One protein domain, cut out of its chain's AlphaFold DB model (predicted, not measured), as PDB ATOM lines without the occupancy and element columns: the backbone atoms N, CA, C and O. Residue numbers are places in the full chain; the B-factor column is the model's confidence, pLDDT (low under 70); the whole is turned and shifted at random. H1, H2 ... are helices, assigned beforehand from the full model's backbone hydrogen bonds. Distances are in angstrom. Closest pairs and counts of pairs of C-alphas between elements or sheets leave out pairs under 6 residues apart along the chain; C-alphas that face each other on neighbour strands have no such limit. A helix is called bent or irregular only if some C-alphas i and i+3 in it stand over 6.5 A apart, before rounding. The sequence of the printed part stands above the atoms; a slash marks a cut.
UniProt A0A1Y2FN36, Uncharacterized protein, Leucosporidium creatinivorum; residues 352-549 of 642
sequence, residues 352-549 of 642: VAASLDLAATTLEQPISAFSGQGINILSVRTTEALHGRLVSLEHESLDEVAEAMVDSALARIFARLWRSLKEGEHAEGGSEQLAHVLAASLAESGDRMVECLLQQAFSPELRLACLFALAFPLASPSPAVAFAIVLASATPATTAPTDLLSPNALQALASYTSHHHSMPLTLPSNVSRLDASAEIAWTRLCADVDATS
ATOM      1  N   VAL A 352       8.751 -29.932   8.172       81.12
ATOM      2  CA  VAL A 352       8.101 -29.147   7.113       81.12
ATOM      3  C   VAL A 352       9.072 -28.939   5.950       81.12
ATOM      4  O   VAL A 352       8.731 -29.298   4.825       81.12
ATOM      5  N   ALA A 353      10.303 -28.494   6.214       83.44
ATOM      6  CA  ALA A 353      11.348 -28.311   5.204       83.44
ATOM      7  C   ALA A 353      11.616 -29.597   4.403       83.44
ATOM      8  O   ALA A 353      11.616 -29.586   3.173       83.44
ATOM      9  N   ALA A 354      11.774 -30.732   5.090       83.12
ATOM     10  CA  ALA A 354      12.016 -32.022   4.448       83.12
ATOM     11  C   ALA A 354      10.813 -32.523   3.625       83.12
ATOM     12  O   ALA A 354      10.995 -33.226   2.632       83.12
ATOM     13  N   SER A 355       9.591 -32.171   4.035       85.56
ATOM     14  CA  SER A 355       8.357 -32.534   3.323       85.56
ATOM     15  C   SER A 355       8.150 -31.662   2.084       85.56
ATOM     16  O   SER A 355       7.794 -32.175   1.025       85.56
ATOM     17  N   LEU A 356       8.438 -30.362   2.197       86.06
ATOM     18  CA  LEU A 356       8.436 -29.419   1.084       86.06
ATOM     19  C   LEU A 356       9.483 -29.794   0.035       86.06
ATOM     20  O   LEU A 356       9.178 -29.767  -1.150       86.06
ATOM     21  N   ASP A 357      10.687 -30.193   0.442       86.19
ATOM     22  CA  ASP A 357      11.714 -30.640  -0.504       86.19
ATOM     23  C   ASP A 357      11.295 -31.919  -1.254       86.19
ATOM     24  O   ASP A 357      11.423 -32.004  -2.478       86.19
ATOM     25  N   LEU A 358      10.690 -32.886  -0.554       87.38
ATOM     26  CA  LEU A 358      10.111 -34.073  -1.190       87.38
ATOM     27  C   LEU A 358       9.004 -33.698  -2.190       87.38
ATOM     28  O   LEU A 358       8.977 -34.226  -3.298       87.38
ATOM     29  N   ALA A 359       8.116 -32.767  -1.845       87.00
ATOM     30  CA  ALA A 359       7.077 -32.306  -2.761       87.00
ATOM     31  C   ALA A 359       7.649 -31.538  -3.967       87.00
ATOM     32  O   ALA A 359       7.236 -31.781  -5.101       87.00
ATOM     33  N   ALA A 360       8.632 -30.663  -3.741       85.75
ATOM     34  CA  ALA A 360       9.307 -29.896  -4.784       85.75
ATOM     35  C   ALA A 360       9.989 -30.813  -5.802       85.75
ATOM     36  O   ALA A 360       9.870 -30.596  -7.005       85.75
ATOM     37  N   THR A 361      10.672 -31.856  -5.324       85.00
ATOM     38  CA  THR A 361      11.285 -32.847  -6.208       85.00
ATOM     39  C   THR A 361      10.221 -33.676  -6.929       85.00
ATOM     40  O   THR A 361      10.313 -33.859  -8.137       85.00
ATOM     41  N   THR A 362       9.153 -34.125  -6.268       84.25
ATOM     42  CA  THR A 362       8.042 -34.827  -6.944       84.25
ATOM     43  C   THR A 362       7.466 -34.013  -8.102       84.25
ATOM     44  O   THR A 362       7.329 -34.547  -9.200       84.25
ATOM     45  N   LEU A 363       7.265 -32.707  -7.910       81.56
ATOM     46  CA  LEU A 363       6.802 -31.781  -8.947       81.56
ATOM     47  C   LEU A 363       7.781 -31.567 -10.122       81.56
ATOM     48  O   LEU A 363       7.426 -30.896 -11.092       81.56
ATOM     49  N   GLU A 364       8.991 -32.132 -10.104       79.94
ATOM     50  CA  GLU A 364       9.849 -32.183 -11.300       79.94
ATOM     51  C   GLU A 364       9.172 -32.956 -12.445       79.94
ATOM     52  O   GLU A 364       9.412 -32.656 -13.616       79.94
ATOM     53  N   GLN A 365       8.275 -33.897 -12.130       73.12
ATOM     54  CA  GLN A 365       7.439 -34.562 -13.129       73.12
ATOM     55  C   GLN A 365       6.389 -33.597 -13.723       73.12
ATOM     56  O   GLN A 365       6.068 -32.574 -13.111       73.12
ATOM     57  N   PRO A 366       5.866 -33.855 -14.936       72.44
ATOM     58  CA  PRO A 366       4.747 -33.090 -15.491       72.44
ATOM     59  C   PRO A 366       3.533 -33.134 -14.556       72.44
ATOM     60  O   PRO A 366       3.208 -34.200 -14.036       72.44
ATOM     61  N   ILE A 367       2.838 -32.006 -14.357       71.06
ATOM     62  CA  ILE A 367       1.735 -31.959 -13.378       71.06
ATOM     63  C   ILE A 367       0.531 -32.812 -13.827       71.06
ATOM     64  O   ILE A 367      -0.228 -33.306 -12.999       71.06
ATOM     65  N   SER A 368       0.413 -33.103 -15.125       67.38
ATOM     66  CA  SER A 368      -0.542 -34.078 -15.671       67.38
ATOM     67  C   SER A 368      -0.376 -35.509 -15.134       67.38
ATOM     68  O   SER A 368      -1.294 -36.313 -15.279       67.38
ATOM     69  N   ALA A 369       0.758 -35.839 -14.507       69.81
ATOM     70  CA  ALA A 369       0.986 -37.136 -13.869       69.81
ATOM     71  C   ALA A 369       0.318 -37.269 -12.486       69.81
ATOM     72  O   ALA A 369       0.296 -38.365 -11.924       69.81
ATOM     73  N   PHE A 370      -0.207 -36.177 -11.923       74.00
ATOM     74  CA  PHE A 370      -0.759 -36.148 -10.570       74.00
ATOM     75  C   PHE A 370      -2.290 -36.149 -10.565       74.00
ATOM     76  O   PHE A 370      -2.945 -35.671 -11.491       74.00
ATOM     77  N   SER A 371      -2.874 -36.655  -9.476       73.81
ATOM     78  CA  SER A 371      -4.315 -36.563  -9.244       73.81
ATOM     79  C   SER A 371      -4.727 -35.108  -8.969       73.81
ATOM     80  O   SER A 371      -3.999 -34.347  -8.324       73.81
ATOM     81  N   GLY A 372      -5.927 -34.707  -9.409       72.69
ATOM     82  CA  GLY A 372      -6.458 -33.366  -9.117       72.69
ATOM     83  C   GLY A 372      -6.578 -33.088  -7.611       72.69
ATOM     84  O   GLY A 372      -6.282 -31.986  -7.153       72.69
ATOM     85  N   GLN A 373      -6.925 -34.113  -6.823       74.94
ATOM     86  CA  GLN A 373      -6.945 -34.041  -5.361       74.94
ATOM     87  C   GLN A 373      -5.547 -33.784  -4.781       74.94
ATOM     88  O   GLN A 373      -5.407 -32.933  -3.904       74.94
ATOM     89  N   GLY A 374      -4.519 -34.474  -5.281       73.44
ATOM     90  CA  GLY A 374      -3.137 -34.291  -4.849       73.44
ATOM     91  C   GLY A 374      -2.620 -32.877  -5.109       73.44
ATOM     92  O   GLY A 374      -2.076 -32.242  -4.205       73.44
ATOM     93  N   ILE A 375      -2.881 -32.340  -6.305       75.06
ATOM     94  CA  ILE A 375      -2.543 -30.951  -6.660       75.06
ATOM     95  C   ILE A 375      -3.255 -29.969  -5.722       75.06
ATOM     96  O   ILE A 375      -2.634 -29.019  -5.246       75.06
ATOM     97  N   ASN A 376      -4.533 -30.200  -5.416       74.62
ATOM     98  CA  ASN A 376      -5.294 -29.354  -4.499       74.62
ATOM     99  C   ASN A 376      -4.710 -29.373  -3.076       74.62
ATOM    100  O   ASN A 376      -4.440 -28.311  -2.516       74.62
ATOM    101  N   ILE A 377      -4.451 -30.559  -2.510       77.19
ATOM    102  CA  ILE A 377      -3.832 -30.693  -1.179       77.19
ATOM    103  C   ILE A 377      -2.490 -29.971  -1.158       77.19
ATOM    104  O   ILE A 377      -2.263 -29.139  -0.283       77.19
ATOM    105  N   LEU A 378      -1.626 -30.243  -2.136       78.94
ATOM    106  CA  LEU A 378      -0.324 -29.598  -2.227       78.94
ATOM    107  C   LEU A 378      -0.458 -28.081  -2.233       78.94
ATOM    108  O   LEU A 378       0.249 -27.411  -1.496       78.94
ATOM    109  N   SER A 379      -1.385 -27.558  -3.027       77.38
ATOM    110  CA  SER A 379      -1.567 -26.123  -3.200       77.38
ATOM    111  C   SER A 379      -2.118 -25.463  -1.947       77.38
ATOM    112  O   SER A 379      -1.610 -24.424  -1.552       77.38
ATOM    113  N   VAL A 380      -3.087 -26.068  -1.257       78.88
ATOM    114  CA  VAL A 380      -3.559 -25.551   0.040       78.88
ATOM    115  C   VAL A 380      -2.398 -25.516   1.029       78.88
ATOM    116  O   VAL A 380      -2.117 -24.486   1.635       78.88
ATOM    117  N   ARG A 381      -1.663 -26.622   1.136       79.25
ATOM    118  CA  ARG A 381      -0.605 -26.798   2.130       79.25
ATOM    119  C   ARG A 381       0.639 -25.952   1.886       79.25
ATOM    120  O   ARG A 381       1.225 -25.440   2.838       79.25
ATOM    121  N   THR A 382       1.065 -25.786   0.637       81.88
ATOM    122  CA  THR A 382       2.198 -24.911   0.292       81.88
ATOM    123  C   THR A 382       1.856 -23.457   0.541       81.88
ATOM    124  O   THR A 382       2.717 -22.674   0.936       81.88
ATOM    125  N   THR A 383       0.585 -23.111   0.373       81.06
ATOM    126  CA  THR A 383       0.098 -21.764   0.609       81.06
ATOM    127  C   THR A 383      -0.082 -21.469   2.097       81.06
ATOM    128  O   THR A 383       0.339 -20.406   2.550       81.06
ATOM    129  N   GLU A 384      -0.562 -22.435   2.887       80.75
ATOM    130  CA  GLU A 384      -0.505 -22.396   4.358       80.75
ATOM    131  C   GLU A 384       0.942 -22.248   4.859       80.75
ATOM    132  O   GLU A 384       1.208 -21.464   5.768       80.75
ATOM    133  N   ALA A 385       1.897 -22.969   4.258       82.25
ATOM    134  CA  ALA A 385       3.310 -22.874   4.616       82.25
ATOM    135  C   ALA A 385       3.909 -21.501   4.266       82.25
ATOM    136  O   ALA A 385       4.638 -20.939   5.081       82.25
ATOM    137  N   LEU A 386       3.572 -20.935   3.101       85.31
ATOM    138  CA  LEU A 386       3.967 -19.574   2.727       85.31
ATOM    139  C   LEU A 386       3.385 -18.541   3.699       85.31
ATOM    140  O   LEU A 386       4.123 -17.689   4.186       85.31
ATOM    141  N   HIS A 387       2.096 -18.640   4.035       82.00
ATOM    142  CA  HIS A 387       1.467 -17.768   5.028       82.00
ATOM    143  C   HIS A 387       2.156 -17.883   6.394       82.00
ATOM    144  O   HIS A 387       2.563 -16.877   6.972       82.00
ATOM    145  N   GLY A 388       2.365 -19.111   6.880       78.06
ATOM    146  CA  GLY A 388       3.074 -19.372   8.131       78.06
ATOM    147  C   GLY A 388       4.476 -18.766   8.142       78.06
ATOM    148  O   GLY A 388       4.860 -18.144   9.132       78.06
ATOM    149  N   ARG A 389       5.211 -18.857   7.023       81.56
ATOM    150  CA  ARG A 389       6.509 -18.188   6.863       81.56
ATOM    151  C   ARG A 389       6.381 -16.674   6.963       81.56
ATOM    152  O   ARG A 389       7.069 -16.091   7.792       81.56
ATOM    153  N   LEU A 390       5.458 -16.058   6.225       80.38
ATOM    154  CA  LEU A 390       5.229 -14.607   6.252       80.38
ATOM    155  C   LEU A 390       4.824 -14.079   7.640       80.38
ATOM    156  O   LEU A 390       5.149 -12.948   7.980       80.38
ATOM    157  N   VAL A 391       4.133 -14.883   8.455       74.25
ATOM    158  CA  VAL A 391       3.778 -14.537   9.846       74.25
ATOM    159  C   VAL A 391       4.946 -14.762  10.812       74.25
ATOM    160  O   VAL A 391       5.156 -13.965  11.725       74.25
ATOM    161  N   SER A 392       5.732 -15.825  10.615       67.50
ATOM    162  CA  SER A 392       6.851 -16.181  11.503       67.50
ATOM    163  C   SER A 392       8.006 -15.173  11.500       67.50
ATOM    164  O   SER A 392       8.754 -15.119  12.469       67.50
ATOM    165  N   LEU A 393       8.111 -14.332  10.465       60.97
ATOM    166  CA  LEU A 393       9.175 -13.331  10.295       60.97
ATOM    167  C   LEU A 393       9.111 -12.177  11.311       60.97
ATOM    168  O   LEU A 393      10.070 -11.423  11.443       60.97
ATOM    169  N   GLU A 394       8.010 -12.051  12.059       55.75
ATOM    170  CA  GLU A 394       7.890 -11.109  13.181       55.75
ATOM    171  C   GLU A 394       8.664 -11.580  14.440       55.75
ATOM    172  O   GLU A 394       8.764 -10.834  15.415       55.75
ATOM    173  N   HIS A 395       9.221 -12.801  14.437       56.31
ATOM    174  CA  HIS A 395       9.925 -13.415  15.569       56.31
ATOM    175  C   HIS A 395      11.356 -13.823  15.167       56.31
ATOM    176  O   HIS A 395      11.550 -14.416  14.108       56.31
ATOM    177  N   GLU A 396      12.367 -13.547  16.008       53.47
ATOM    178  CA  GLU A 396      13.742 -14.029  15.778       53.47
ATOM    179  C   GLU A 396      13.760 -15.565  15.709       53.47
ATOM    180  O   GLU A 396      13.467 -16.254  16.693       53.47
ATOM    181  N   SER A 397      14.100 -16.109  14.540       57.72
ATOM    182  CA  SER A 397      14.191 -17.548  14.320       57.72
ATOM    183  C   SER A 397      15.549 -18.091  14.774       57.72
ATOM    184  O   SER A 397      16.594 -17.458  14.629       57.72
ATOM    185  N   LEU A 398      15.557 -19.296  15.354       59.81
ATOM    186  CA  LEU A 398      16.797 -19.949  15.795       59.81
ATOM    187  C   LEU A 398      17.441 -20.831  14.707       59.81
ATOM    188  O   LEU A 398      18.643 -21.108  14.794       59.81
ATOM    189  N   ASP A 399      16.683 -21.234  13.677       71.44
ATOM    190  CA  ASP A 399      17.104 -22.177  12.625       71.44
ATOM    191  C   ASP A 399      16.985 -21.591  11.203       71.44
ATOM    192  O   ASP A 399      16.209 -22.052  10.365       71.44
ATOM    193  N   GLU A 400      17.803 -20.568  10.939       75.00
ATOM    194  CA  GLU A 400      17.925 -19.851   9.654       75.00
ATOM    195  C   GLU A 400      18.121 -20.783   8.440       75.00
ATOM    196  O   GLU A 400      17.727 -20.461   7.319       75.00
ATOM    197  N   VAL A 401      18.722 -21.961   8.632       73.81
ATOM    198  CA  VAL A 401      18.995 -22.892   7.530       73.81
ATOM    199  C   VAL A 401      17.759 -23.713   7.171       73.81
ATOM    200  O   VAL A 401      17.470 -23.883   5.986       73.81
ATOM    201  N   ALA A 402      17.010 -24.212   8.162       76.62
ATOM    202  CA  ALA A 402      15.730 -24.870   7.897       76.62
ATOM    203  C   ALA A 402      14.756 -23.904   7.206       76.62
ATOM    204  O   ALA A 402      14.053 -24.292   6.275       76.62
ATOM    205  N   GLU A 403      14.780 -22.636   7.606       81.62
ATOM    206  CA  GLU A 403      14.044 -21.554   6.957       81.62
ATOM    207  C   GLU A 403      14.461 -21.331   5.503       81.62
ATOM    208  O   GLU A 403      13.606 -21.352   4.622       81.62
ATOM    209  N   ALA A 404      15.761 -21.221   5.220       82.50
ATOM    210  CA  ALA A 404      16.253 -21.101   3.848       82.50
ATOM    211  C   ALA A 404      15.863 -22.312   2.974       82.50
ATOM    212  O   ALA A 404      15.539 -22.164   1.793       82.50
ATOM    213  N   MET A 405      15.850 -23.524   3.546       83.50
ATOM    214  CA  MET A 405      15.363 -24.722   2.853       83.50
ATOM    215  C   MET A 405      13.866 -24.640   2.545       83.50
ATOM    216  O   MET A 405      13.458 -25.013   1.441       83.50
ATOM    217  N   VAL A 406      13.054 -24.148   3.488       86.69
ATOM    218  CA  VAL A 406      11.622 -23.898   3.271       86.69
ATOM    219  C   VAL A 406      11.435 -22.872   2.159       86.69
ATOM    220  O   VAL A 406      10.726 -23.164   1.199       86.69
ATOM    221  N   ASP A 407      12.109 -21.727   2.233       89.38
ATOM    222  CA  ASP A 407      11.984 -20.644   1.256       89.38
ATOM    223  C   ASP A 407      12.366 -21.126  -0.161       89.38
ATOM    224  O   ASP A 407      11.625 -20.918  -1.125       89.38
ATOM    225  N   SER A 408      13.469 -21.876  -0.291       87.81
ATOM    226  CA  SER A 408      13.905 -22.472  -1.563       87.81
ATOM    227  C   SER A 408      12.929 -23.525  -2.104       87.81
ATOM    228  O   SER A 408      12.685 -23.602  -3.314       87.81
ATOM    229  N   ALA A 409      12.355 -24.358  -1.234       88.69
ATOM    230  CA  ALA A 409      11.366 -25.350  -1.641       88.69
ATOM    231  C   ALA A 409      10.042 -24.693  -2.060       88.69
ATOM    232  O   ALA A 409       9.490 -25.066  -3.097       88.69
ATOM    233  N   LEU A 410       9.576 -23.674  -1.333       89.94
ATOM    234  CA  LEU A 410       8.402 -22.878  -1.700       89.94
ATOM    235  C   LEU A 410       8.592 -22.231  -3.074       89.94
ATOM    236  O   LEU A 410       7.729 -22.384  -3.936       89.94
ATOM    237  N   ALA A 411       9.742 -21.599  -3.323       90.19
ATOM    238  CA  ALA A 411      10.048 -20.993  -4.618       90.19
ATOM    239  C   ALA A 411       9.954 -22.004  -5.772       90.19
ATOM    240  O   ALA A 411       9.309 -21.731  -6.786       90.19
ATOM    241  N   ARG A 412      10.542 -23.199  -5.609       89.56
ATOM    242  CA  ARG A 412      10.474 -24.278  -6.613       89.56
ATOM    243  C   ARG A 412       9.044 -24.760  -6.851       89.56
ATOM    244  O   ARG A 412       8.653 -24.936  -8.005       89.56
ATOM    245  N   ILE A 413       8.268 -24.956  -5.784       88.19
ATOM    246  CA  ILE A 413       6.887 -25.439  -5.879       88.19
ATOM    247  C   ILE A 413       6.002 -24.404  -6.576       88.19
ATOM    248  O   ILE A 413       5.347 -24.740  -7.563       88.19
ATOM    249  N   PHE A 414       6.026 -23.143  -6.135       87.38
ATOM    250  CA  PHE A 414       5.228 -22.081  -6.752       87.38
ATOM    251  C   PHE A 414       5.627 -21.826  -8.206       87.38
ATOM    252  O   PHE A 414       4.746 -21.688  -9.052       87.38
ATOM    253  N   ALA A 415       6.922 -21.851  -8.532       86.06
ATOM    254  CA  ALA A 415       7.377 -21.735  -9.917       86.06
ATOM    255  C   ALA A 415       6.806 -22.849 -10.804       86.06
ATOM    256  O   ALA A 415       6.431 -22.612 -11.955       86.06
ATOM    257  N   ARG A 416       6.739 -24.076 -10.275       83.69
ATOM    258  CA  ARG A 416       6.254 -25.239 -11.017       83.69
ATOM    259  C   ARG A 416       4.740 -25.220 -11.191       83.69
ATOM    260  O   ARG A 416       4.286 -25.406 -12.318       83.69
ATOM    261  N   LEU A 417       3.992 -24.913 -10.129       79.88
ATOM    262  CA  LEU A 417       2.543 -24.694 -10.197       79.88
ATOM    263  C   LEU A 417       2.217 -23.596 -11.220       79.88
ATOM    264  O   LEU A 417       1.431 -23.818 -12.140       79.88
ATOM    265  N   TRP A 418       2.899 -22.450 -11.133       79.44
ATOM    266  CA  TRP A 418       2.723 -21.334 -12.063       79.44
ATOM    267  C   TRP A 418       3.008 -21.730 -13.518       79.44
ATOM    268  O   TRP A 418       2.222 -21.408 -14.413       79.44
ATOM    269  N   ARG A 419       4.102 -22.464 -13.773       76.81
ATOM    270  CA  ARG A 419       4.476 -22.901 -15.126       76.81
ATOM    271  C   ARG A 419       3.410 -23.803 -15.743       76.81
ATOM    272  O   ARG A 419       2.972 -23.531 -16.857       76.81
ATOM    273  N   SER A 420       2.956 -24.821 -15.024       70.19
ATOM    274  CA  SER A 420       1.977 -25.772 -15.563       70.19
ATOM    275  C   SER A 420       0.606 -25.151 -15.809       70.19
ATOM    276  O   SER A 420      -0.078 -25.525 -16.758       70.19
ATOM    277  N   LEU A 421       0.226 -24.144 -15.021       68.06
ATOM    278  CA  LEU A 421      -0.988 -23.370 -15.273       68.06
ATOM    279  C   LEU A 421      -0.857 -22.461 -16.494       68.06
ATOM    280  O   LEU A 421      -1.800 -22.347 -17.276       68.06
ATOM    281  N   LYS A 422       0.311 -21.841 -16.694       66.69
ATOM    282  CA  LYS A 422       0.603 -21.049 -17.896       66.69
ATOM    283  C   LYS A 422       0.620 -21.911 -19.161       66.69
ATOM    284  O   LYS A 422       0.183 -21.442 -20.209       66.69
ATOM    285  N   GLU A 423       1.160 -23.120 -19.071       63.06
ATOM    286  CA  GLU A 423       1.288 -24.059 -20.191       63.06
ATOM    287  C   GLU A 423      -0.010 -24.837 -20.462       63.06
ATOM    288  O   GLU A 423      -0.119 -25.499 -21.490       63.06
ATOM    289  N   GLY A 424      -1.024 -24.708 -19.595       56.38
ATOM    290  CA  GLY A 424      -2.331 -25.331 -19.794       56.38
ATOM    291  C   GLY A 424      -2.287 -26.861 -19.757       56.38
ATOM    292  O   GLY A 424      -3.163 -27.501 -20.332       56.38
ATOM    293  N   GLU A 425      -1.297 -27.460 -19.084       51.84
ATOM    294  CA  GLU A 425      -1.055 -28.916 -19.042       51.84
ATOM    295  C   GLU A 425      -2.114 -29.713 -18.238       51.84
ATOM    296  O   GLU A 425      -1.847 -30.817 -17.756       51.84
ATOM    297  N   HIS A 426      -3.333 -29.194 -18.072       49.97
ATOM    298  CA  HIS A 426      -4.399 -29.854 -17.320       49.97
ATOM    299  C   HIS A 426      -5.601 -30.207 -18.185       49.97
ATOM    300  O   HIS A 426      -6.346 -29.347 -18.646       49.97
ATOM    301  N   ALA A 427      -5.796 -31.519 -18.324       46.69
ATOM    302  CA  ALA A 427      -7.091 -32.117 -18.590       46.69
ATOM    303  C   ALA A 427      -8.059 -31.763 -17.442       46.69
ATOM    304  O   ALA A 427      -7.702 -31.885 -16.275       46.69
ATOM    305  N   GLU A 428      -9.243 -31.273 -17.811       50.22
ATOM    306  CA  GLU A 428     -10.491 -31.158 -17.035       50.22
ATOM    307  C   GLU A 428     -10.376 -30.903 -15.503       50.22
ATOM    308  O   GLU A 428     -10.165 -31.806 -14.700       50.22
ATOM    309  N   GLY A 429     -10.618 -29.654 -15.069       51.31
ATOM    310  CA  GLY A 429     -11.057 -29.306 -13.700       51.31
ATOM    311  C   GLY A 429      -9.987 -28.943 -12.655       51.31
ATOM    312  O   GLY A 429     -10.264 -28.147 -11.758       51.31
ATOM    313  N   GLY A 430      -8.750 -29.445 -12.762       55.28
ATOM    314  CA  GLY A 430      -7.701 -29.199 -11.749       55.28
ATOM    315  C   GLY A 430      -7.187 -27.749 -11.671       55.28
ATOM    316  O   GLY A 430      -6.826 -27.267 -10.597       55.28
ATOM    317  N   SER A 431      -7.194 -27.022 -12.792       59.47
ATOM    318  CA  SER A 431      -6.723 -25.631 -12.877       59.47
ATOM    319  C   SER A 431      -7.658 -24.630 -12.191       59.47
ATOM    320  O   SER A 431      -7.196 -23.628 -11.648       59.47
ATOM    321  N   GLU A 432      -8.963 -24.909 -12.176       63.59
ATOM    322  CA  GLU A 432      -9.973 -24.064 -11.535       63.59
ATOM    323  C   GLU A 432      -9.845 -24.121 -10.013       63.59
ATOM    324  O   GLU A 432      -9.831 -23.095  -9.339       63.59
ATOM    325  N   GLN A 433      -9.679 -25.321  -9.456       64.88
ATOM    326  CA  GLN A 433      -9.537 -25.505  -8.015       64.88
ATOM    327  C   GLN A 433      -8.217 -24.928  -7.491       64.88
ATOM    328  O   GLN A 433      -8.192 -24.290  -6.438       64.88
ATOM    329  N   LEU A 434      -7.138 -25.071  -8.263       67.19
ATOM    330  CA  LEU A 434      -5.863 -24.419  -7.976       67.19
ATOM    331  C   LEU A 434      -5.985 -22.886  -7.993       67.19
ATOM    332  O   LEU A 434      -5.480 -22.209  -7.096       67.19
ATOM    333  N   ALA A 435      -6.730 -22.344  -8.959       68.38
ATOM    334  CA  ALA A 435      -7.085 -20.930  -8.987       68.38
ATOM    335  C   ALA A 435      -7.863 -20.482  -7.745       68.38
ATOM    336  O   ALA A 435      -7.528 -19.451  -7.163       68.38
ATOM    337  N   HIS A 436      -8.844 -21.271  -7.305       69.62
ATOM    338  CA  HIS A 436      -9.608 -21.005  -6.088       69.62
ATOM    339  C   HIS A 436      -8.735 -20.914  -4.836       69.62
ATOM    340  O   HIS A 436      -8.857 -19.955  -4.076       69.62
ATOM    341  N   VAL A 437      -7.848 -21.886  -4.630       69.00
ATOM    342  CA  VAL A 437      -6.976 -21.932  -3.447       69.00
ATOM    343  C   VAL A 437      -6.019 -20.740  -3.411       69.00
ATOM    344  O   VAL A 437      -5.852 -20.104  -2.371       69.00
ATOM    345  N   LEU A 438      -5.418 -20.402  -4.550       71.00
ATOM    346  CA  LEU A 438      -4.454 -19.307  -4.621       71.00
ATOM    347  C   LEU A 438      -5.128 -17.929  -4.549       71.00
ATOM    348  O   LEU A 438      -4.578 -17.027  -3.922       71.00
ATOM    349  N   ALA A 439      -6.340 -17.769  -5.092       71.38
ATOM    350  CA  ALA A 439      -7.137 -16.553  -4.910       71.38
ATOM    351  C   ALA A 439      -7.559 -16.352  -3.444       71.38
ATOM    352  O   ALA A 439      -7.477 -15.238  -2.931       71.38
ATOM    353  N   ALA A 440      -7.956 -17.423  -2.748       70.94
ATOM    354  CA  ALA A 440      -8.271 -17.364  -1.320       70.94
ATOM    355  C   ALA A 440      -7.052 -16.938  -0.485       70.94
ATOM    356  O   ALA A 440      -7.167 -16.098   0.403       70.94
ATOM    357  N   SER A 441      -5.870 -17.450  -0.822       71.56
ATOM    358  CA  SER A 441      -4.626 -17.025  -0.181       71.56
ATOM    359  C   SER A 441      -4.253 -15.575  -0.457       71.56
ATOM    360  O   SER A 441      -3.819 -14.874   0.458       71.56
ATOM    361  N   LEU A 442      -4.442 -15.106  -1.693       74.75
ATOM    362  CA  LEU A 442      -4.220 -13.703  -2.023       74.75
ATOM    363  C   LEU A 442      -5.118 -12.797  -1.169       74.75
ATOM    364  O   LEU A 442      -4.637 -11.799  -0.645       74.75
ATOM    365  N   ALA A 443      -6.383 -13.175  -0.974       73.31
ATOM    366  CA  ALA A 443      -7.311 -12.429  -0.125       73.31
ATOM    367  C   ALA A 443      -6.882 -12.402   1.357       73.31
ATOM    368  O   ALA A 443      -7.106 -11.410   2.047       73.31
ATOM    369  N   GLU A 444      -6.270 -13.476   1.859       73.75
ATOM    370  CA  GLU A 444      -5.847 -13.581   3.262       73.75
ATOM    371  C   GLU A 444      -4.473 -12.941   3.530       73.75
ATOM    372  O   GLU A 444      -4.242 -12.375   4.598       73.75
ATOM    373  N   SER A 445      -3.546 -13.032   2.572       78.25
ATOM    374  CA  SER A 445      -2.113 -12.764   2.788       78.25
ATOM    375  C   SER A 445      -1.472 -11.842   1.754       78.25
ATOM    376  O   SER A 445      -0.271 -11.583   1.843       78.25
ATOM    377  N   GLY A 446      -2.228 -11.364   0.764       82.56
ATOM    378  CA  GLY A 446      -1.696 -10.646  -0.394       82.56
ATOM    379  C   GLY A 446      -0.883  -9.409  -0.028       82.56
ATOM    380  O   GLY A 446       0.217  -9.232  -0.542       82.56
ATOM    381  N   ASP A 447      -1.348  -8.615   0.935       86.00
ATOM    382  CA  ASP A 447      -0.629  -7.429   1.411       86.00
ATOM    383  C   ASP A 447       0.761  -7.773   1.974       86.00
ATOM    384  O   ASP A 447       1.747  -7.109   1.651       86.00
ATOM    385  N   ARG A 448       0.864  -8.861   2.752       86.19
ATOM    386  CA  ARG A 448       2.142  -9.353   3.298       86.19
ATOM    387  C   ARG A 448       3.044  -9.930   2.209       86.19
ATOM    388  O   ARG A 448       4.259  -9.779   2.277       86.19
ATOM    389  N   MET A 449       2.472 -10.579   1.192       89.50
ATOM    390  CA  MET A 449       3.237 -11.057   0.035       89.50
ATOM    391  C   MET A 449       3.825  -9.894  -0.767       89.50
ATOM    392  O   MET A 449       4.975  -9.978  -1.200       89.50
ATOM    393  N   VAL A 450       3.059  -8.812  -0.949       88.44
ATOM    394  CA  VAL A 450       3.545  -7.582  -1.583       88.44
ATOM    395  C   VAL A 450       4.667  -6.991  -0.743       88.44
ATOM    396  O   VAL A 450       5.762  -6.805  -1.261       88.44
ATOM    397  N   GLU A 451       4.458  -6.779   0.555       89.12
ATOM    398  CA  GLU A 451       5.504  -6.279   1.452       89.12
ATOM    399  C   GLU A 451       6.791  -7.116   1.359       89.12
ATOM    400  O   GLU A 451       7.883  -6.564   1.185       89.12
ATOM    401  N   CYS A 452       6.655  -8.447   1.372       89.75
ATOM    402  CA  CYS A 452       7.775  -9.364   1.223       89.75
ATOM    403  C   CYS A 452       8.507  -9.180  -0.108       89.75
ATOM    404  O   CYS A 452       9.734  -9.097  -0.130       89.75
ATOM    405  N   LEU A 453       7.783  -9.096  -1.226       89.44
ATOM    406  CA  LEU A 453       8.377  -8.914  -2.551       89.44
ATOM    407  C   LEU A 453       9.206  -7.620  -2.635       89.44
ATOM    408  O   LEU A 453      10.272  -7.610  -3.262       89.44
ATOM    409  N   LEU A 454       8.736  -6.549  -1.993       88.88
ATOM    410  CA  LEU A 454       9.337  -5.215  -2.046       88.88
ATOM    411  C   LEU A 454      10.582  -5.074  -1.160       88.88
ATOM    412  O   LEU A 454      11.543  -4.405  -1.547       88.88
ATOM    413  N   GLN A 455      10.589  -5.686   0.022       85.94
ATOM    414  CA  GLN A 455      11.664  -5.488   0.992       85.94
ATOM    415  C   GLN A 455      12.898  -6.347   0.681       85.94
ATOM    416  O   GLN A 455      12.830  -7.563   0.525       85.94
ATOM    417  N   GLN A 456      14.072  -5.710   0.664       81.12
ATOM    418  CA  GLN A 456      15.358  -6.395   0.470       81.12
ATOM    419  C   GLN A 456      15.814  -7.211   1.690       81.12
ATOM    420  O   GLN A 456      16.759  -7.983   1.574       81.12
ATOM    421  N   ALA A 457      15.161  -7.038   2.845       79.56
ATOM    422  CA  ALA A 457      15.470  -7.774   4.067       79.56
ATOM    423  C   ALA A 457      15.117  -9.270   3.970       79.56
ATOM    424  O   ALA A 457      15.688 -10.077   4.699       79.56
ATOM    425  N   PHE A 458      14.200  -9.646   3.073       83.38
ATOM    426  CA  PHE A 458      13.782 -11.036   2.899       83.38
ATOM    427  C   PHE A 458      14.692 -11.803   1.940       83.38
ATOM    428  O   PHE A 458      15.241 -11.234   0.989       83.38
ATOM    429  N   SER A 459      14.798 -13.117   2.165       86.25
ATOM    430  CA  SER A 459      15.558 -14.019   1.299       86.25
ATOM    431  C   SER A 459      15.067 -13.922  -0.156       86.25
ATOM    432  O   SER A 459      13.859 -13.811  -0.407       86.25
ATOM    433  N   PRO A 460      15.971 -13.947  -1.152       86.81
ATOM    434  CA  PRO A 460      15.574 -13.868  -2.554       86.81
ATOM    435  C   PRO A 460      14.665 -15.037  -2.959       86.81
ATOM    436  O   PRO A 460      13.788 -14.851  -3.801       86.81
ATOM    437  N   GLU A 461      14.806 -16.211  -2.340       90.00
ATOM    438  CA  GLU A 461      13.926 -17.360  -2.549       90.00
ATOM    439  C   GLU A 461      12.496 -17.111  -2.051       90.00
ATOM    440  O   GLU A 461      11.546 -17.391  -2.783       90.00
ATOM    441  N   LEU A 462      12.313 -16.536  -0.858       89.81
ATOM    442  CA  LEU A 462      10.976 -16.211  -0.354       89.81
ATOM    443  C   LEU A 462      10.311 -15.129  -1.211       89.81
ATOM    444  O   LEU A 462       9.147 -15.260  -1.591       89.81
ATOM    445  N   ARG A 463      11.073 -14.100  -1.600       91.69
ATOM    446  CA  ARG A 463      10.609 -13.052  -2.525       91.69
ATOM    447  C   ARG A 463      10.193 -13.638  -3.871       91.69
ATOM    448  O   ARG A 463       9.183 -13.224  -4.439       91.69
ATOM    449  N   LEU A 464      10.935 -14.629  -4.364       90.81
ATOM    450  CA  LEU A 464      10.614 -15.351  -5.589       90.81
ATOM    451  C   LEU A 464       9.331 -16.188  -5.445       90.81
ATOM    452  O   LEU A 464       8.510 -16.203  -6.361       90.81
ATOM    453  N   ALA A 465       9.119 -16.841  -4.300       90.38
ATOM    454  CA  ALA A 465       7.870 -17.542  -4.007       90.38
ATOM    455  C   ALA A 465       6.668 -16.578  -3.994       90.38
ATOM    456  O   ALA A 465       5.661 -16.857  -4.647       90.38
ATOM    457  N   CYS A 466       6.797 -15.417  -3.336       90.44
ATOM    458  CA  CYS A 466       5.777 -14.363  -3.344       90.44
ATOM    459  C   CYS A 466       5.511 -13.830  -4.754       90.44
ATOM    460  O   CYS A 466       4.351 -13.664  -5.121       90.44
ATOM    461  N   LEU A 467       6.546 -13.623  -5.575       90.19
ATOM    462  CA  LEU A 467       6.369 -13.223  -6.971       90.19
ATOM    463  C   LEU A 467       5.509 -14.231  -7.739       90.19
ATOM    464  O   LEU A 467       4.551 -13.831  -8.392       90.19
ATOM    465  N   PHE A 468       5.828 -15.526  -7.670       87.00
ATOM    466  CA  PHE A 468       5.054 -16.547  -8.381       87.00
ATOM    467  C   PHE A 468       3.623 -16.679  -7.845       87.00
ATOM    468  O   PHE A 468       2.702 -16.862  -8.640       87.00
ATOM    469  N   ALA A 469       3.427 -16.546  -6.530       84.31
ATOM    470  CA  ALA A 469       2.105 -16.560  -5.908       84.31
ATOM    471  C   ALA A 469       1.249 -15.348  -6.321       84.31
ATOM    472  O   ALA A 469       0.067 -15.517  -6.604       84.31
ATOM    473  N   LEU A 470       1.843 -14.152  -6.422       81.69
ATOM    474  CA  LEU A 470       1.174 -12.917  -6.856       81.69
ATOM    475  C   LEU A 470       0.907 -12.903  -8.368       81.69
ATOM    476  O   LEU A 470      -0.193 -12.575  -8.803       81.69
ATOM    477  N   ALA A 471       1.885 -13.312  -9.179       75.75
ATOM    478  CA  ALA A 471       1.784 -13.338 -10.641       75.75
ATOM    479  C   ALA A 471       0.821 -14.416 -11.171       75.75
ATOM    480  O   ALA A 471       0.589 -14.501 -12.377       75.75
ATOM    481  N   PHE A 472       0.300 -15.283 -10.301       66.56
ATOM    482  CA  PHE A 472      -0.594 -16.370 -10.672       66.56
ATOM    483  C   PHE A 472      -2.075 -15.952 -10.837       66.56
ATOM    484  O   PHE A 472      -2.590 -16.085 -11.950       66.56
ATOM    485  N   PRO A 473      -2.777 -15.440  -9.803       58.53
ATOM    486  CA  PRO A 473      -4.188 -15.050  -9.909       58.53
ATOM    487  C   PRO A 473      -4.410 -13.882 -10.879       58.53
ATOM    488  O   PRO A 473      -5.501 -13.748 -11.423       58.53
ATOM    489  N   LEU A 474      -3.371 -13.082 -11.137       54.31
ATOM    490  CA  LEU A 474      -3.407 -11.946 -12.060       54.31
ATOM    491  C   LEU A 474      -3.327 -12.362 -13.545       54.31
ATOM    492  O   LEU A 474      -3.917 -11.707 -14.396       54.31
ATOM    493  N   ALA A 475      -2.721 -13.517 -13.852       47.72
ATOM    494  CA  ALA A 475      -2.382 -13.918 -15.220       47.72
ATOM    495  C   ALA A 475      -3.383 -14.862 -15.921       47.72
ATOM    496  O   ALA A 475      -3.135 -15.252 -17.069       47.72
ATOM    497  N   SER A 476      -4.464 -15.302 -15.265       51.09
ATOM    498  CA  SER A 476      -5.379 -16.298 -15.842       51.09
ATOM    499  C   SER A 476      -6.690 -15.669 -16.330       51.09
ATOM    500  O   SER A 476      -7.494 -15.236 -15.507       51.09
ATOM    501  N   PRO A 477      -6.985 -15.687 -17.645       48.88
ATOM    502  CA  PRO A 477      -8.256 -15.204 -18.194       48.88
ATOM    503  C   PRO A 477      -9.432 -16.170 -17.946       48.88
ATOM    504  O   PRO A 477     -10.477 -16.048 -18.585       48.88
ATOM    505  N   SER A 478      -9.272 -17.176 -17.077       56.56
ATOM    506  CA  SER A 478     -10.303 -18.189 -16.869       56.56
ATOM    507  C   SER A 478     -11.501 -17.616 -16.095       56.56
ATOM    508  O   SER A 478     -11.318 -17.050 -15.013       56.56
ATOM    509  N   PRO A 479     -12.745 -17.820 -16.570       56.19
ATOM    510  CA  PRO A 479     -13.951 -17.433 -15.837       56.19
ATOM    511  C   PRO A 479     -14.062 -18.120 -14.467       56.19
ATOM    512  O   PRO A 479     -14.706 -17.581 -13.572       56.19
ATOM    513  N   ALA A 480     -13.398 -19.263 -14.266       56.31
ATOM    514  CA  ALA A 480     -13.313 -19.920 -12.966       56.31
ATOM    515  C   ALA A 480     -12.416 -19.163 -11.975       56.31
ATOM    516  O   ALA A 480     -12.724 -19.114 -10.790       56.31
ATOM    517  N   VAL A 481     -11.349 -18.513 -12.452       57.97
ATOM    518  CA  VAL A 481     -10.504 -17.635 -11.621       57.97
ATOM    519  C   VAL A 481     -11.287 -16.381 -11.245       57.97
ATOM    520  O   VAL A 481     -11.312 -16.003 -10.080       57.97
ATOM    521  N   ALA A 482     -12.017 -15.787 -12.192       59.41
ATOM    522  CA  ALA A 482     -12.917 -14.672 -11.897       59.41
ATOM    523  C   ALA A 482     -13.999 -15.066 -10.870       59.41
ATOM    524  O   ALA A 482     -14.247 -14.340  -9.913       59.41
ATOM    525  N   PHE A 483     -14.599 -16.252 -11.011       57.12
ATOM    526  CA  PHE A 483     -15.565 -16.788 -10.050       57.12
ATOM    527  C   PHE A 483     -14.937 -17.080  -8.677       57.12
ATOM    528  O   PHE A 483     -15.554 -16.819  -7.645       57.12
ATOM    529  N   ALA A 484     -13.696 -17.568  -8.649       61.00
ATOM    530  CA  ALA A 484     -12.915 -17.747  -7.434       61.00
ATOM    531  C   ALA A 484     -12.659 -16.447  -6.688       61.00
ATOM    532  O   ALA A 484     -12.840 -16.401  -5.474       61.00
ATOM    533  N   ILE A 485     -12.281 -15.403  -7.416       59.88
ATOM    534  CA  ILE A 485     -12.056 -14.063  -6.878       59.88
ATOM    535  C   ILE A 485     -13.357 -13.516  -6.288       59.88
ATOM    536  O   ILE A 485     -13.354 -13.047  -5.155       59.88
ATOM    537  N   VAL A 486     -14.485 -13.671  -6.989       57.56
ATOM    538  CA  VAL A 486     -15.812 -13.279  -6.480       57.56
ATOM    539  C   VAL A 486     -16.168 -14.026  -5.187       57.56
ATOM    540  O   VAL A 486     -16.704 -13.420  -4.263       57.56
ATOM    541  N   LEU A 487     -15.855 -15.321  -5.089       60.16
ATOM    542  CA  LEU A 487     -16.083 -16.136  -3.886       60.16
ATOM    543  C   LEU A 487     -15.154 -15.785  -2.717       60.16
ATOM    544  O   LEU A 487     -15.582 -15.868  -1.567       60.16
ATOM    545  N   ALA A 488     -13.897 -15.445  -3.002       54.12
ATOM    546  CA  ALA A 488     -12.904 -15.059  -2.001       54.12
ATOM    547  C   ALA A 488     -13.109 -13.616  -1.511       54.12
ATOM    548  O   ALA A 488     -12.778 -13.289  -0.373       54.12
ATOM    549  N   SER A 489     -13.684 -12.752  -2.349       53.38
ATOM    550  CA  SER A 489     -14.019 -11.379  -1.992       53.38
ATOM    551  C   SER A 489     -15.223 -11.325  -1.042       53.38
ATOM    552  O   SER A 489     -16.245 -11.979  -1.252       53.38
ATOM    553  N   ALA A 490     -15.156 -10.480  -0.012       52.59
ATOM    554  CA  ALA A 490     -16.309 -10.202   0.853       52.59
ATOM    555  C   ALA A 490     -17.422  -9.402   0.130       52.59
ATOM    556  O   ALA A 490     -18.520  -9.234   0.666       52.59
ATOM    557  N   THR A 491     -17.149  -8.903  -1.080       46.47
ATOM    558  CA  THR A 491     -18.011  -8.008  -1.858       46.47
ATOM    559  C   THR A 491     -18.287  -8.583  -3.253       46.47
ATOM    560  O   THR A 491     -17.382  -8.619  -4.075       46.47
ATOM    561  N   PRO A 492     -19.540  -8.936  -3.596       47.66
ATOM    562  CA  PRO A 492     -19.884  -9.698  -4.807       47.66
ATOM    563  C   PRO A 492     -19.738  -8.939  -6.147       47.66
ATOM    564  O   PRO A 492     -20.279  -9.385  -7.155       47.66
ATOM    565  N   ALA A 493     -19.063  -7.786  -6.168       52.38
ATOM    566  CA  ALA A 493     -18.936  -6.901  -7.330       52.38
ATOM    567  C   ALA A 493     -17.529  -6.883  -7.962       52.38
ATOM    568  O   ALA A 493     -17.361  -6.273  -9.014       52.38
ATOM    569  N   THR A 494     -16.528  -7.515  -7.345       52.09
ATOM    570  CA  THR A 494     -15.136  -7.477  -7.822       52.09
ATOM    571  C   THR A 494     -14.904  -8.496  -8.930       52.09
ATOM    572  O   THR A 494     -15.157  -9.688  -8.746       52.09
ATOM    573  N   THR A 495     -14.419  -8.037 -10.081       55.78
ATOM    574  CA  THR A 495     -14.103  -8.886 -11.241       55.78
ATOM    575  C   THR A 495     -12.609  -8.923 -11.558       55.78
ATOM    576  O   THR A 495     -12.195  -9.795 -12.322       55.78
ATOM    577  N   ALA A 496     -11.799  -8.032 -10.966       61.94
ATOM    578  CA  ALA A 496     -10.357  -7.984 -11.175       61.94
ATOM    579  C   ALA A 496      -9.595  -8.641 -10.000       61.94
ATOM    580  O   ALA A 496      -9.910  -8.382  -8.839       61.94
ATOM    581  N   PRO A 497      -8.563  -9.470 -10.256       61.97
ATOM    582  CA  PRO A 497      -7.795 -10.137  -9.196       61.97
ATOM    583  C   PRO A 497      -7.010  -9.170  -8.294       61.97
ATOM    584  O   PRO A 497      -6.730  -9.496  -7.143       61.97
ATOM    585  N   THR A 498      -6.683  -7.974  -8.789       68.25
ATOM    586  CA  THR A 498      -6.056  -6.884  -8.021       68.25
ATOM    587  C   THR A 498      -6.941  -6.338  -6.908       68.25
ATOM    588  O   THR A 498      -6.416  -5.775  -5.952       68.25
ATOM    589  N   ASP A 499      -8.262  -6.518  -7.002       68.00
ATOM    590  CA  ASP A 499      -9.224  -6.005  -6.017       68.00
ATOM    591  C   ASP A 499      -9.156  -6.768  -4.681       68.00
ATOM    592  O   ASP A 499      -9.756  -6.348  -3.693       68.00
ATOM    593  N   LEU A 500      -8.429  -7.893  -4.642       71.44
ATOM    594  CA  LEU A 500      -8.153  -8.662  -3.427       71.44
ATOM    595  C   LEU A 500      -7.024  -8.054  -2.574       71.44
ATOM    596  O   LEU A 500      -6.856  -8.462  -1.428       71.44
ATOM    597  N   LEU A 501      -6.256  -7.101  -3.116       75.81
ATOM    598  CA  LEU A 501      -5.201  -6.382  -2.396       75.81
ATOM    599  C   LEU A 501      -5.746  -5.092  -1.779       75.81
ATOM    600  O   LEU A 501      -6.627  -4.441  -2.348       75.81
ATOM    601  N   SER A 502      -5.191  -4.661  -0.642       82.75
ATOM    602  CA  SER A 502      -5.540  -3.342  -0.114       82.75
ATOM    603  C   SER A 502      -5.032  -2.222  -1.035       82.75
ATOM    604  O   SER A 502      -4.009  -2.379  -1.712       82.75
ATOM    605  N   PRO A 503      -5.680  -1.040  -1.033       81.44
ATOM    606  CA  PRO A 503      -5.240   0.095  -1.846       81.44
ATOM    607  C   PRO A 503      -3.773   0.483  -1.607       81.44
ATOM    608  O   PRO A 503      -3.075   0.869  -2.541       81.44
ATOM    609  N   ASN A 504      -3.292   0.328  -0.369       84.56
ATOM    610  CA  ASN A 504      -1.908   0.623   0.002       84.56
ATOM    611  C   ASN A 504      -0.928  -0.386  -0.611       84.56
ATOM    612  O   ASN A 504       0.103   0.016  -1.150       84.56
ATOM    613  N   ALA A 505      -1.247  -1.683  -0.552       85.00
ATOM    614  CA  ALA A 505      -0.420  -2.724  -1.151       85.00
ATOM    615  C   ALA A 505      -0.388  -2.596  -2.679       85.00
ATOM    616  O   ALA A 505       0.685  -2.656  -3.279       85.00
ATOM    617  N   LEU A 506      -1.537  -2.326  -3.309       84.31
ATOM    618  CA  LEU A 506      -1.617  -2.100  -4.751       84.31
ATOM    619  C   LEU A 506      -0.799  -0.872  -5.182       84.31
ATOM    620  O   LEU A 506      -0.050  -0.943  -6.155       84.31
ATOM    621  N   GLN A 507      -0.881   0.235  -4.435       85.19
ATOM    622  CA  GLN A 507      -0.087   1.436  -4.707       85.19
ATOM    623  C   GLN A 507       1.419   1.182  -4.551       85.19
ATOM    624  O   GLN A 507       2.209   1.632  -5.385       85.19
ATOM    625  N   ALA A 508       1.829   0.458  -3.507       86.75
ATOM    626  CA  ALA A 508       3.228   0.103  -3.287       86.75
ATOM    627  C   ALA A 508       3.763  -0.795  -4.413       86.75
ATOM    628  O   ALA A 508       4.859  -0.558  -4.927       86.75
ATOM    629  N   LEU A 509       2.963  -1.773  -4.846       86.38
ATOM    630  CA  LEU A 509       3.297  -2.654  -5.957       86.38
ATOM    631  C   LEU A 509       3.424  -1.880  -7.276       86.38
ATOM    632  O   LEU A 509       4.432  -2.038  -7.958       86.38
ATOM    633  N   ALA A 510       2.475  -0.993  -7.592       85.06
ATOM    634  CA  ALA A 510       2.514  -0.140  -8.786       85.06
ATOM    635  C   ALA A 510       3.715   0.816  -8.800       85.06
ATOM    636  O   ALA A 510       4.374   1.016  -9.824       85.06
ATOM    637  N   SER A 511       4.056   1.387  -7.642       86.81
ATOM    638  CA  SER A 511       5.282   2.172  -7.510       86.81
ATOM    639  C   SER A 511       6.510   1.308  -7.785       86.81
ATOM    640  O   SER A 511       7.429   1.747  -8.460       86.81
ATOM    641  N   TYR A 512       6.560   0.077  -7.293       87.19
ATOM    642  CA  TYR A 512       7.732  -0.771  -7.479       87.19
ATOM    643  C   TYR A 512       7.887  -1.281  -8.918       87.19
ATOM    644  O   TYR A 512       8.988  -1.221  -9.464       87.19
ATOM    645  N   THR A 513       6.803  -1.710  -9.571       86.69
ATOM    646  CA  THR A 513       6.830  -2.171 -10.971       86.69
ATOM    647  C   THR A 513       7.189  -1.046 -11.942       86.69
ATOM    648  O   THR A 513       7.953  -1.268 -12.881       86.69
ATOM    649  N   SER A 514       6.729   0.183 -11.685       84.50
ATOM    650  CA  SER A 514       7.083   1.357 -12.501       84.50
ATOM    651  C   SER A 514       8.556   1.769 -12.388       84.50
ATOM    652  O   SER A 514       9.097   2.325 -13.341       84.50
ATOM    653  N   HIS A 515       9.227   1.469 -11.271       85.44
ATOM    654  CA  HIS A 515      10.666   1.720 -11.097       85.44
ATOM    655  C   HIS A 515      11.547   0.555 -11.590       85.44
ATOM    656  O   HIS A 515      12.747   0.740 -11.802       85.44
ATOM    657  N   HIS A 516      10.968  -0.632 -11.805       85.56
ATOM    658  CA  HIS A 516      11.680  -1.850 -12.196       85.56
ATOM    659  C   HIS A 516      11.061  -2.501 -13.445       85.56
ATOM    660  O   HIS A 516      10.337  -3.490 -13.379       85.56
ATOM    661  N   HIS A 517      11.409  -1.983 -14.626       79.75
ATOM    662  CA  HIS A 517      10.933  -2.528 -15.908       79.75
ATOM    663  C   HIS A 517      11.482  -3.927 -16.248       79.75
ATOM    664  O   HIS A 517      10.947  -4.606 -17.121       79.75
ATOM    665  N   SER A 518      12.538  -4.368 -15.563       85.12
ATOM    666  CA  SER A 518      13.103  -5.719 -15.637       85.12
ATOM    667  C   SER A 518      13.072  -6.385 -14.263       85.12
ATOM    668  O   SER A 518      13.004  -5.692 -13.249       85.12
ATOM    669  N   MET A 519      13.171  -7.718 -14.235       85.62
ATOM    670  CA  MET A 519      13.142  -8.510 -13.004       85.62
ATOM    671  C   MET A 519      14.183  -8.005 -11.984       85.62
ATOM    672  O   MET A 519      15.379  -8.054 -12.277       85.62
ATOM    673  N   PRO A 520      13.767  -7.502 -10.801       84.06
ATOM    674  CA  PRO A 520      14.682  -6.843  -9.866       84.06
ATOM    675  C   PRO A 520      15.414  -7.808  -8.923       84.06
ATOM    676  O   PRO A 520      16.281  -7.372  -8.167       84.06
ATOM    677  N   LEU A 521      15.064  -9.102  -8.915       83.75
ATOM    678  CA  LEU A 521      15.713 -10.093  -8.052       83.75
ATOM    679  C   LEU A 521      16.929 -10.711  -8.749       83.75
ATOM    680  O   LEU A 521      16.811 -11.274  -9.832       83.75
ATOM    681  N   THR A 522      18.078 -10.687  -8.078       81.62
ATOM    682  CA  THR A 522      19.231 -11.523  -8.428       81.62
ATOM    683  C   THR A 522      19.074 -12.895  -7.781       81.62
ATOM    684  O   THR A 522      19.064 -12.989  -6.550       81.62
ATOM    685  N   LEU A 523      18.941 -13.952  -8.586       81.12
ATOM    686  CA  LEU A 523      18.692 -15.295  -8.066       81.12
ATOM    687  C   LEU A 523      19.985 -15.996  -7.605       81.12
ATOM    688  O   LEU A 523      20.984 -15.992  -8.328       81.12
ATOM    689  N   PRO A 524      19.981 -16.642  -6.423       78.44
ATOM    690  CA  PRO A 524      21.092 -17.480  -5.991       78.44
ATOM    691  C   PRO A 524      21.192 -18.777  -6.813       78.44
ATOM    692  O   PRO A 524      20.254 -19.210  -7.487       78.44
ATOM    693  N   SER A 525      22.359 -19.426  -6.769       76.31
ATOM    694  CA  SER A 525      22.704 -20.561  -7.645       76.31
ATOM    695  C   SER A 525      21.789 -21.785  -7.511       76.31
ATOM    696  O   SER A 525      21.670 -22.573  -8.445       76.31
ATOM    697  N   ASN A 526      21.161 -21.966  -6.350       70.81
ATOM    698  CA  ASN A 526      20.184 -23.020  -6.057       70.81
ATOM    699  C   ASN A 526      18.853 -22.838  -6.814       70.81
ATOM    700  O   ASN A 526      18.176 -23.832  -7.074       70.81
ATOM    701  N   VAL A 527      18.485 -21.608  -7.191       78.56
ATOM    702  CA  VAL A 527      17.225 -21.292  -7.895       78.56
ATOM    703  C   VAL A 527      17.423 -20.560  -9.226       78.56
ATOM    704  O   VAL A 527      16.438 -20.260  -9.890       78.56
ATOM    705  N   SER A 528      18.659 -20.356  -9.690       82.00
ATOM    706  CA  SER A 528      18.973 -19.713 -10.984       82.00
ATOM    707  C   SER A 528      18.299 -20.374 -12.192       82.00
ATOM    708  O   SER A 528      17.947 -19.728 -13.172       82.00
ATOM    709  N   ARG A 529      17.993 -21.675 -12.114       80.94
ATOM    710  CA  ARG A 529      17.199 -22.376 -13.144       80.94
ATOM    711  C   ARG A 529      15.786 -21.799 -13.326       80.94
ATOM    712  O   ARG A 529      15.114 -22.141 -14.298       80.94
ATOM    713  N   LEU A 530      15.316 -20.980 -12.388       83.00
ATOM    714  CA  LEU A 530      14.014 -20.322 -12.422       83.00
ATOM    715  C   LEU A 530      14.063 -18.931 -13.070       83.00
ATOM    716  O   LEU A 530      12.982 -18.404 -13.321       83.00
ATOM    717  N   ASP A 531      15.240 -18.378 -13.398       84.56
ATOM    718  CA  ASP A 531      15.426 -17.006 -13.917       84.56
ATOM    719  C   ASP A 531      14.437 -16.669 -15.042       84.56
ATOM    720  O   ASP A 531      13.613 -15.768 -14.914       84.56
ATOM    721  N   ALA A 532      14.413 -17.480 -16.104       84.44
ATOM    722  CA  ALA A 532      13.524 -17.251 -17.244       84.44
ATOM    723  C   ALA A 532      12.031 -17.318 -16.871       84.44
ATOM    724  O   ALA A 532      11.200 -16.620 -17.445       84.44
ATOM    725  N   SER A 533      11.652 -18.172 -15.913       85.19
ATOM    726  CA  SER A 533      10.257 -18.237 -15.443       85.19
ATOM    727  C   SER A 533       9.908 -17.023 -14.584       85.19
ATOM    728  O   SER A 533       8.801 -16.501 -14.692       85.19
ATOM    729  N   ALA A 534      10.863 -16.564 -13.782       85.88
ATOM    730  CA  ALA A 534      10.746 -15.415 -12.904       85.88
ATOM    731  C   ALA A 534      10.608 -14.108 -13.701       85.88
ATOM    732  O   ALA A 534       9.716 -13.314 -13.420       85.88
ATOM    733  N   GLU A 535      11.402 -13.927 -14.761       87.31
ATOM    734  CA  GLU A 535      11.293 -12.787 -15.682       87.31
ATOM    735  C   GLU A 535       9.919 -12.708 -16.355       87.31
ATOM    736  O   GLU A 535       9.326 -11.631 -16.471       87.31
ATOM    737  N   ILE A 536       9.374 -13.853 -16.776       84.56
ATOM    738  CA  ILE A 536       8.050 -13.884 -17.400       84.56
ATOM    739  C   ILE A 536       6.957 -13.603 -16.363       84.56
ATOM    740  O   ILE A 536       6.010 -12.879 -16.667       84.56
ATOM    741  N   ALA A 537       7.073 -14.158 -15.154       84.94
ATOM    742  CA  ALA A 537       6.149 -13.874 -14.059       84.94
ATOM    743  C   ALA A 537       6.156 -12.381 -13.697       84.94
ATOM    744  O   ALA A 537       5.090 -11.781 -13.584       84.94
ATOM    745  N   TRP A 538       7.339 -11.766 -13.623       87.88
ATOM    746  CA  TRP A 538       7.516 -10.331 -13.405       87.88
ATOM    747  C   TRP A 538       6.866  -9.484 -14.498       87.88
ATOM    748  O   TRP A 538       6.062  -8.606 -14.207       87.88
ATOM    749  N   THR A 539       7.153  -9.793 -15.763       85.06
ATOM    750  CA  THR A 539       6.586  -9.066 -16.909       85.06
ATOM    751  C   THR A 539       5.057  -9.104 -16.895       85.06
ATOM    752  O   THR A 539       4.407  -8.107 -17.207       85.06
ATOM    753  N   ARG A 540       4.472 -10.247 -16.516       77.88
ATOM    754  CA  ARG A 540       3.017 -10.386 -16.380       77.88
ATOM    755  C   ARG A 540       2.469  -9.569 -15.217       77.88
ATOM    756  O   ARG A 540       1.534  -8.809 -15.424       77.88
ATOM    757  N   LEU A 541       3.102  -9.661 -14.048       83.50
ATOM    758  CA  LEU A 541       2.722  -8.872 -12.878       83.50
ATOM    759  C   LEU A 541       2.694  -7.367 -13.196       83.50
ATOM    760  O   LEU A 541       1.729  -6.695 -12.846       83.50
ATOM    761  N   CYS A 542       3.704  -6.850 -13.905       83.88
ATOM    762  CA  CYS A 542       3.733  -5.449 -14.337       83.88
ATOM    763  C   CYS A 542       2.555  -5.103 -15.259       83.88
ATOM    764  O   CYS A 542       1.885  -4.099 -15.037       83.88
ATOM    765  N   ALA A 543       2.267  -5.944 -16.259       77.44
ATOM    766  CA  ALA A 543       1.177  -5.703 -17.204       77.44
ATOM    767  C   ALA A 543      -0.203  -5.625 -16.523       77.44
ATOM    768  O   ALA A 543      -1.019  -4.777 -16.889       77.44
ATOM    769  N   ASP A 544      -0.456  -6.470 -15.523       72.50
ATOM    770  CA  ASP A 544      -1.746  -6.523 -14.822       72.50
ATOM    771  C   ASP A 544      -1.935  -5.327 -13.865       72.50
ATOM    772  O   ASP A 544      -3.034  -4.770 -13.742       72.50
ATOM    773  N   VAL A 545      -0.850  -4.870 -13.234       76.06
ATOM    774  CA  VAL A 545      -0.846  -3.657 -12.400       76.06
ATOM    775  C   VAL A 545      -1.014  -2.390 -13.256       76.06
ATOM    776  O   VAL A 545      -1.773  -1.493 -12.893       76.06
ATOM    777  N   ASP A 546      -0.400  -2.335 -14.440       71.75
ATOM    778  CA  ASP A 546      -0.537  -1.196 -15.362       71.75
ATOM    779  C   ASP A 546      -1.943  -1.109 -15.992       71.75
ATOM    780  O   ASP A 546      -2.470  -0.019 -16.256       71.75
ATOM    781  N   ALA A 547      -2.589  -2.255 -16.236       66.25
ATOM    782  CA  ALA A 547      -3.958  -2.310 -16.752       66.25
ATOM    783  C   ALA A 547      -4.971  -1.700 -15.767       66.25
ATOM    784  O   ALA A 547      -5.917  -1.023 -16.179       66.25
ATOM    785  N   THR A 548      -4.747  -1.885 -14.466       60.69
ATOM    786  CA  THR A 548      -5.630  -1.392 -13.402       60.69
ATOM    787  C   THR A 548      -5.406   0.086 -13.102       60.69
ATOM    788  O   THR A 548      -6.387   0.825 -12.963       60.69
ATOM    789  N   SER A 549      -4.158   0.573 -13.148       57.09
ATOM    790  CA  SER A 549      -3.867   2.013 -13.053       57.09
ATOM    791  C   SER A 549      -4.461   2.820 -14.213       57.09
ATOM    792  O   SER A 549      -4.881   3.959 -14.016       57.09
TER     793      SER A 549
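Overview. This is residues 352 to 549 of the 642 residues of an uncharacterized protein of Leucosporidium creatinivorum (UniProt A0A1Y2FN36). This is a compact helical body with H5 at its core; H3, both arms of the bent helix H4, and H9 pack round it. H1 packs on the far side of H3 from H5, H2 runs beside H4a, H6 packs on H4a, and H8 packs on H4b and H9. The printed part has 198 residues with nine named helices, H1 to H9 in chain order, and no named strand: the class is all helix. The radius of gyration of the C-alphas is 15.7 A, and they span 44 by 39 by 30 A.

Along the chain. Find C-alpha 430 at (-7.701, -29.199, -11.749), where H4, residues 430 to 454, begins. By its hydrogen bonds it was assigned as one helix, but it is bent: C-alphas 444 and 447 are 8.3 A apart. Its arms are H4a, residues 430 to 444, 21.7 A, and H4b, residues 447 to 454. Earlier come H1, residues 352 to 362, H2, residues 372 to 392, 30.0 A, and H3, residues 400 to 423, 34.4 A. Later come H5, residues 460 to 474, H6, residues 479 to 488, H7, residues 497 to 500, and H8, residues 503 to 515. H9, residues 528 to 549, 31.6 A, ends at C-alpha 549 (-3.867, 2.013, -13.053).

Arrangement. Start at the hub, H4, whose arms stand about perpendicular at 89 degrees. H4a touches H2, closest at the C-alphas of Gly 430 and Gly 372, 5.1 A, and H6, at His 436 and Ala 484, 4.8 A. H4b touches H8, at Asp 447 and Ala 505, 5.4 A, and H5, at Leu 453 and Arg 463, 4.7 A. H5 touches H3, at Ala 465 and Ala 411, 4.1 A, at a shallow tilt of 29 degrees, the same way. With residues 534 to 544 alone, H9 touches H5, at Leu 541 and Ala 471, 5.1 A. H1, H2 and H3 are an up and down bundle, each running against the one before; H2 and H3, a hairpin, only just touch, with 3 pairs of C-alphas within 8 A. H7 only just touches H6, with 3 such pairs. Every O i to N i+4 pair is within hydrogen-bond range in H1, H2, H3, H4a, H4b, H6 and H8; H5 has 9 of 11, H9 16 of 18, and H7 is too short for one.

Size, cuts and confidence. The C-alphas farthest apart, of Leu 398 and Ala 493, are 44.5 A apart. The printed part has no cut, and the link from H8 to H9 is long. Residues 394 to 400 stand free. Look for pLDDT under 70 in 57 residues, among them 421 to 437 and 472 to 499.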